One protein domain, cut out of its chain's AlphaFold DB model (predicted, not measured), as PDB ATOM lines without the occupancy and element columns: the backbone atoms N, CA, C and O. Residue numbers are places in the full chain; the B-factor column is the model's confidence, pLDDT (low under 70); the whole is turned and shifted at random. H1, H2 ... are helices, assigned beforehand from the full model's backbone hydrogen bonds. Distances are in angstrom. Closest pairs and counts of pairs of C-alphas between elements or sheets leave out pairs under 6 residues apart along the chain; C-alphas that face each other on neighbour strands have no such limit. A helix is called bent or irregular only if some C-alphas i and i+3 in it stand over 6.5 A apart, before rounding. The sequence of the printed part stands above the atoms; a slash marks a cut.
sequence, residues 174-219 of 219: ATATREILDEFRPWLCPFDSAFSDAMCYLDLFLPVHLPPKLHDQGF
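This is residues 174 to 219 of the 219 residues of the protein "Hypothetical protein" of Rotaria socialis (UniProt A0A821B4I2). Two helices of 12 residues, H1 and H2, lie side by side as a helical hairpin, and the short helix H3 lies toward the end of that hairpin where H1 begins and H2 ends. The printed part has 46 residues with three named helices, H1, H2 and H3 in that order, and no named strand; its class is all helix. It is a rod spanning 37 by 15 by 12 A, only just loose, close to compact, with a radius of gyration of the C-alphas of 11.7 A.

H1, residues 176 to 187, and H2, residues 194 to 205, touch and form a hairpin, opposite ways at a shallow tilt of 11 degrees; their closest C-alphas, of Trp 187 and Phe 195, are 5.5 A apart. H3, residues 212 to 217, is close to but not clearly touching H1; their closest C-alphas, of Thr 177 and Gln 217, are 6.8 A apart. H2 and H3 are apart. Every O i to N i+4 pair is within hydrogen-bond range in H2, 6 of 8 in H1 and 0 of 2 in H3, where 1 of 3 O i to N i+3 pairs is.

H1 begins at C-alpha 176 (37.615, -21.086, 11.725) and is 17.5 A long; it is irregular, with C-alphas 183 and 186 7.3 A apart. H2 is 16.4 A long. H3, 9.9 A long, ends at C-alpha 217 (44.978, -16.530, 11.860) and is irregular, with C-alphas 213 and 216 7.8 A apart.

The two C-alphas farthest apart, of Phe 191 and Lys 213, are 37.0 A apart. The printed part has no cut, and both links are short. Residue 219, the chain's last, has a pLDDT under 70.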
ATOM      1  N   ALA A 174      39.555 -19.219   7.028       88.12
ATOM      2  CA  ALA A 174      40.637 -18.600   7.791       88.12
ATOM      3  C   ALA A 174      40.154 -18.088   9.170       88.12
ATOM      4  O   ALA A 174      40.925 -18.020  10.120       88.12
ATOM      5  N   THR A 175      38.849 -17.825   9.316       91.06
ATOM      6  CA  THR A 175      38.215 -17.459  10.593       91.06
ATOM      7  C   THR A 175      37.930 -18.649  11.508       91.06
ATOM      8  O   THR A 175      37.656 -18.436  12.690       91.06
ATOM      9  N   ALA A 176      38.015 -19.886  10.999       93.38
ATOM     10  CA  ALA A 176      37.615 -21.086  11.725       93.38
ATOM     11  C   ALA A 176      38.374 -21.259  13.042       93.38
ATOM     12  O   ALA A 176      37.753 -21.585  14.044       93.38
ATOM     13  N   THR A 177      39.682 -20.977  13.081       92.94
ATOM     14  CA  THR A 177      40.492 -21.063  14.309       92.94
ATOM     15  C   THR A 177      39.877 -20.238  15.438       92.94
ATOM     16  O   THR A 177      39.666 -20.748  16.535       92.94
ATOM     17  N   ARG A 178      39.535 -18.974  15.159       92.88
ATOM     18  CA  ARG A 178      38.922 -18.076  16.143       92.88
ATOM     19  C   ARG A 178      37.541 -18.571  16.557       92.88
ATOM     20  O   ARG A 178      37.264 -18.637  17.744       92.88
ATOM     21  N   GLU A 179      36.705 -18.948  15.592       95.38
ATOM     22  CA  GLU A 179      35.350 -19.446  15.865       95.38
ATOM     23  C   GLU A 179      35.359 -20.710  16.736       95.38
ATOM     24  O   GLU A 179      34.584 -20.806  17.679       95.38
ATOM     25  N   ILE A 180      36.258 -21.655  16.445       95.44
ATOM     26  CA  ILE A 180      36.441 -22.898  17.203       95.44
ATOM     27  C   ILE A 180      36.915 -22.585  18.626       95.44
ATOM     28  O   ILE A 180      36.373 -23.119  19.592       95.44
ATOM     29  N   LEU A 181      37.915 -21.712  18.779       93.94
ATOM     30  CA  LEU A 181      38.416 -21.334  20.100       93.94
ATOM     31  C   LEU A 181      37.347 -20.615  20.921       93.94
ATOM     32  O   LEU A 181      37.196 -20.932  22.095       93.94
ATOM     33  N   ASP A 182      36.594 -19.693  20.324       94.94
ATOM     34  CA  ASP A 182      35.518 -18.976  21.011       94.94
ATOM     35  C   ASP A 182      34.391 -19.927  21.454       94.94
ATOM     36  O   ASP A 182      33.889 -19.781  22.570       94.94
ATOM     37  N   GLU A 183      34.049 -20.932  20.637       95.19
ATOM     38  CA  GLU A 183      33.047 -21.959  20.960       95.19
ATOM     39  C   GLU A 183      33.474 -22.823  22.159       95.19
ATOM     40  O   GLU A 183      32.696 -23.024  23.093       95.19
ATOM     41  N   PHE A 184      34.717 -23.319  22.165       94.12
ATOM     42  CA  PHE A 184      35.180 -24.265  23.189       94.12
ATOM     43  C   PHE A 184      35.815 -23.602  24.413       94.12
ATOM     44  O   PHE A 184      35.975 -24.258  25.442       94.12
ATOM     45  N   ARG A 185      36.140 -22.305  24.364       92.56
ATOM     46  CA  ARG A 185      36.748 -21.565  25.483       92.56
ATOM     47  C   ARG A 185      36.009 -21.722  26.818       92.56
ATOM     48  O   ARG A 185      36.701 -21.896  27.822       92.56
ATOM     49  N   PRO A 186      34.663 -21.687  26.889       93.62
ATOM     50  CA  PRO A 186      33.959 -21.859  28.160       93.62
ATOM     51  C   PRO A 186      34.137 -23.260  28.766       93.62
ATOM     52  O   PRO A 186      33.969 -23.419  29.970       93.62
ATOM     53  N   TRP A 187      34.500 -24.261  27.957       92.25
ATOM     54  CA  TRP A 187      34.650 -25.659  28.372       92.25
ATOM     55  C   TRP A 187      36.076 -25.961  28.863       92.25
ATOM     56  O   TRP A 187      36.350 -27.046  29.363       92.25
ATOM     57  N   LEU A 188      36.995 -24.991  28.775       91.56
ATOM     58  CA  LEU A 188      38.406 -25.135  29.158       91.56
ATOM     59  C   LEU A 188      38.661 -24.993  30.669       91.56
ATOM     60  O   LEU A 188      39.777 -24.672  31.076       91.56
ATOM     61  N   CYS A 189      37.653 -25.225  31.511       92.25
ATOM     62  CA  CYS A 189      37.841 -25.293  32.957       92.25
ATOM     63  C   CYS A 189      38.501 -26.636  33.323       92.25
ATOM     64  O   CYS A 189      37.845 -27.664  33.178       92.25
ATOM     65  N   PRO A 190      39.743 -26.676  33.852       89.06
ATOM     66  CA  PRO A 190      40.448 -27.941  34.111       89.06
ATOM     67  C   PRO A 190      39.782 -28.848  35.157       89.06
ATOM     68  O   PRO A 190      40.170 -30.002  35.311       89.06
ATOM     69  N   PHE A 191      38.821 -28.312  35.911       89.81
ATOM     70  CA  PHE A 191      38.085 -29.028  36.951       89.81
ATOM     71  C   PHE A 191      36.726 -29.561  36.469       89.81
ATOM     72  O   PHE A 191      36.048 -30.243  37.233       89.81
ATOM     73  N   ASP A 192      36.317 -29.240  35.238       89.88
ATOM     74  CA  ASP A 192      35.057 -29.689  34.644       89.88
ATOM     75  C   ASP A 192      35.282 -30.945  33.786       89.88
ATOM     76  O   ASP A 192      36.274 -31.057  33.065       89.88
ATOM     77  N   SER A 193      34.335 -31.884  33.820       85.31
ATOM     78  CA  SER A 193      34.303 -33.041  32.919       85.31
ATOM     79  C   SER A 193      34.266 -32.652  31.438       85.31
ATOM     80  O   SER A 193      34.833 -33.366  30.612       85.31
ATOM     81  N   ALA A 194      33.677 -31.496  31.108       88.12
ATOM     82  CA  ALA A 194      33.609 -30.981  29.739       88.12
ATOM     83  C   ALA A 194      34.990 -30.651  29.139       88.12
ATOM     84  O   ALA A 194      35.125 -30.545  27.918       88.12
ATOM     85  N   PHE A 195      36.030 -30.523  29.974       91.75
ATOM     86  CA  PHE A 195      37.393 -30.243  29.529       91.75
ATOM     87  C   PHE A 195      37.933 -31.316  28.581       91.75
ATOM     88  O   PHE A 195      38.560 -30.993  27.572       91.75
ATOM     89  N   SER A 196      37.682 -32.593  28.890       89.88
ATOM     90  CA  SER A 196      38.163 -33.709  28.067       89.88
ATOM     91  C   SER A 196      37.553 -33.662  26.666       89.88
ATOM     92  O   SER A 196      38.271 -33.780  25.674       89.88
ATOM     93  N   ASP A 197      36.246 -33.410  26.579       90.81
ATOM     94  CA  ASP A 197      35.536 -33.307  25.304       90.81
ATOM     95  C   ASP A 197      36.028 -32.102  24.499       90.81
ATOM     96  O   ASP A 197      36.300 -32.218  23.304       90.81
ATOM     97  N   ALA A 198      36.235 -30.959  25.163       93.06
ATOM     98  CA  ALA A 198      36.804 -29.769  24.538       93.06
ATOM     99  C   ALA A 198      38.198 -30.037  23.950       93.06
ATOM    100  O   ALA A 198      38.472 -29.621  22.824       93.06
ATOM    101  N   MET A 199      39.067 -30.763  24.662       93.62
ATOM    102  CA  MET A 199      40.384 -31.150  24.139       93.62
ATOM    103  C   MET A 199      40.268 -32.030  22.893       93.62
ATOM    104  O   MET A 199      40.958 -31.774  21.906       93.62
ATOM    105  N   CYS A 200      39.370 -33.017  22.903       92.12
ATOM    106  CA  CYS A 200      39.120 -33.857  21.734       92.12
ATOM    107  C   CYS A 200      38.609 -33.035  20.541       92.12
ATOM    108  O   CYS A 200      39.107 -33.195  19.428       92.12
ATOM    109  N   TYR A 201      37.654 -32.121  20.746       94.44
ATOM    110  CA  TYR A 201      37.175 -31.256  19.666       94.44
ATOM    111  C   TYR A 201      38.280 -30.361  19.099       94.44
ATOM    112  O   TYR A 201      38.385 -30.223  17.878       94.44
ATOM    113  N   LEU A 202      39.119 -29.776  19.957       94.31
ATOM    114  CA  LEU A 202      40.233 -28.940  19.515       94.31
ATOM    115  C   LEU A 202      41.266 -29.742  18.713       94.31
ATOM    116  O   LEU A 202      41.684 -29.276  17.655       94.31
ATOM    117  N   ASP A 203      41.622 -30.955  19.142       93.69
ATOM    118  CA  ASP A 203      42.532 -31.835  18.389       93.69
ATOM    119  C   ASP A 203      41.987 -32.169  16.986       93.69
ATOM    120  O   ASP A 203      42.704 -32.127  15.976       93.69
ATOM    121  N   LEU A 204      40.679 -32.422  16.899       94.00
ATOM    122  CA  LEU A 204      40.016 -32.755  15.643       94.00
ATOM    123  C   LEU A 204      39.901 -31.559  14.692       94.00
ATOM    124  O   LEU A 204      40.209 -31.692  13.503       94.00
ATOM    125  N   PHE A 205      39.461 -30.400  15.185       95.12
ATOM    126  CA  PHE A 205      39.008 -29.300  14.330       95.12
ATOM    127  C   PHE A 205      40.011 -28.161  14.149       95.12
ATOM    128  O   PHE A 205      39.924 -27.459  13.138       95.12
ATOM    129  N   LEU A 206      40.968 -27.963  15.061       93.00
ATOM    130  CA  LEU A 206      41.855 -26.803  14.993       93.00
ATOM    131  C   LEU A 206      42.756 -26.862  13.734       93.00
ATOM    132  O   LEU A 206      43.499 -27.833  13.550       93.00
ATOM    133  N   PRO A 207      42.721 -25.855  12.838       87.75
ATOM    134  CA  PRO A 207      43.536 -25.871  11.625       87.75
ATOM    135  C   PRO A 207      45.030 -25.681  11.930       87.75
ATOM    136  O   PRO A 207      45.468 -24.587  12.263       87.75
ATOM    137  N   VAL A 208      45.839 -26.727  11.740       83.94
ATOM    138  CA  VAL A 208      47.305 -26.691  11.973       83.94
ATOM    139  C   VAL A 208      48.150 -26.500  10.703       83.94
ATOM    140  O   VAL A 208      49.373 -26.413  10.765       83.94
ATOM    141  N   HIS A 209      47.523 -26.457   9.524       79.44
ATOM    142  CA  HIS A 209      48.210 -26.367   8.226       79.44
ATOM    143  C   HIS A 209      47.781 -25.128   7.433       79.44
ATOM    144  O   HIS A 209      47.294 -25.224   6.306       79.44
ATOM    145  N   LEU A 210      47.932 -23.950   8.038       81.75
ATOM    146  CA  LEU A 210      47.714 -22.672   7.361       81.75
ATOM    147  C   LEU A 210      48.959 -22.260   6.555       81.75
ATOM    148  O   LEU A 210      50.087 -22.523   6.978       81.75
ATOM    149  N   PRO A 211      48.791 -21.623   5.382       83.75
ATOM    150  CA  PRO A 211      49.921 -21.079   4.640       83.75
ATOM    151  C   PRO A 211      50.582 -19.936   5.433       83.75
ATOM    152  O   PRO A 211      49.887 -19.242   6.175       83.75
ATOM    153  N   PRO A 212      51.881 -19.641   5.215       84.25
ATOM    154  CA  PRO A 212      52.604 -18.609   5.970       84.25
ATOM    155  C   PRO A 212      51.942 -17.223   5.969       84.25
ATOM    156  O   PRO A 212      52.101 -16.458   6.910       84.25
ATOM    157  N   LYS A 213      51.173 -16.902   4.920       84.75
ATOM    158  CA  LYS A 213      50.426 -15.640   4.795       84.75
ATOM    159  C   LYS A 213      49.272 -15.492   5.795       84.75
ATOM    160  O   LYS A 213      48.810 -14.376   5.975       84.75
ATOM    161  N   LEU A 214      48.787 -16.599   6.359       83.56
ATOM    162  CA  LEU A 214      47.646 -16.662   7.281       83.56
ATOM    163  C   LEU A 214      48.061 -17.213   8.654       83.56
ATOM    164  O   LEU A 214      47.227 -17.731   9.393       83.56
ATOM    165  N   HIS A 215      49.356 -17.172   8.982       82.31
ATOM    166  CA  HIS A 215      49.874 -17.703  10.245       82.31
ATOM    167  C   HIS A 215      49.344 -16.923  11.458       82.31
ATOM    168  O   HIS A 215      49.127 -17.493  12.518       82.31
ATOM    169  N   ASP A 216      49.059 -15.631  11.283       83.44
ATOM    170  CA  ASP A 216      48.394 -14.761  12.261       83.44
ATOM    171  C   ASP A 216      46.955 -15.196  12.594       83.44
ATOM    172  O   ASP A 216      46.423 -14.835  13.641       83.44
ATOM    173  N   GLN A 217      46.328 -15.971  11.706       80.31
ATOM    174  CA  GLN A 217      44.978 -16.530  11.860       80.31
ATOM    175  C   GLN A 217      45.008 -18.009  12.287       80.31
ATOM    176  O   GLN A 217      43.963 -18.652  12.426       80.31
ATOM    177  N   GLY A 218      46.210 -18.556  12.475       75.69
ATOM    178  CA  GLY A 218      46.472 -19.910  12.945       75.69
ATOM    179  C   GLY A 218      47.072 -19.945  14.342       75.69
ATOM    180  O   GLY A 218      46.856 -19.040  15.147       75.69
ATOM    181  N   PHE A 219      47.800 -21.029  14.606       63.69
ATOM    182  CA  PHE A 219      48.702 -21.165  15.744       63.69
ATOM    183  C   PHE A 219      50.132 -20.838  15.307       63.69
ATOM    184  O   PHE A 219      50.513 -21.340  14.225       63.69
TER     185      PHE A 219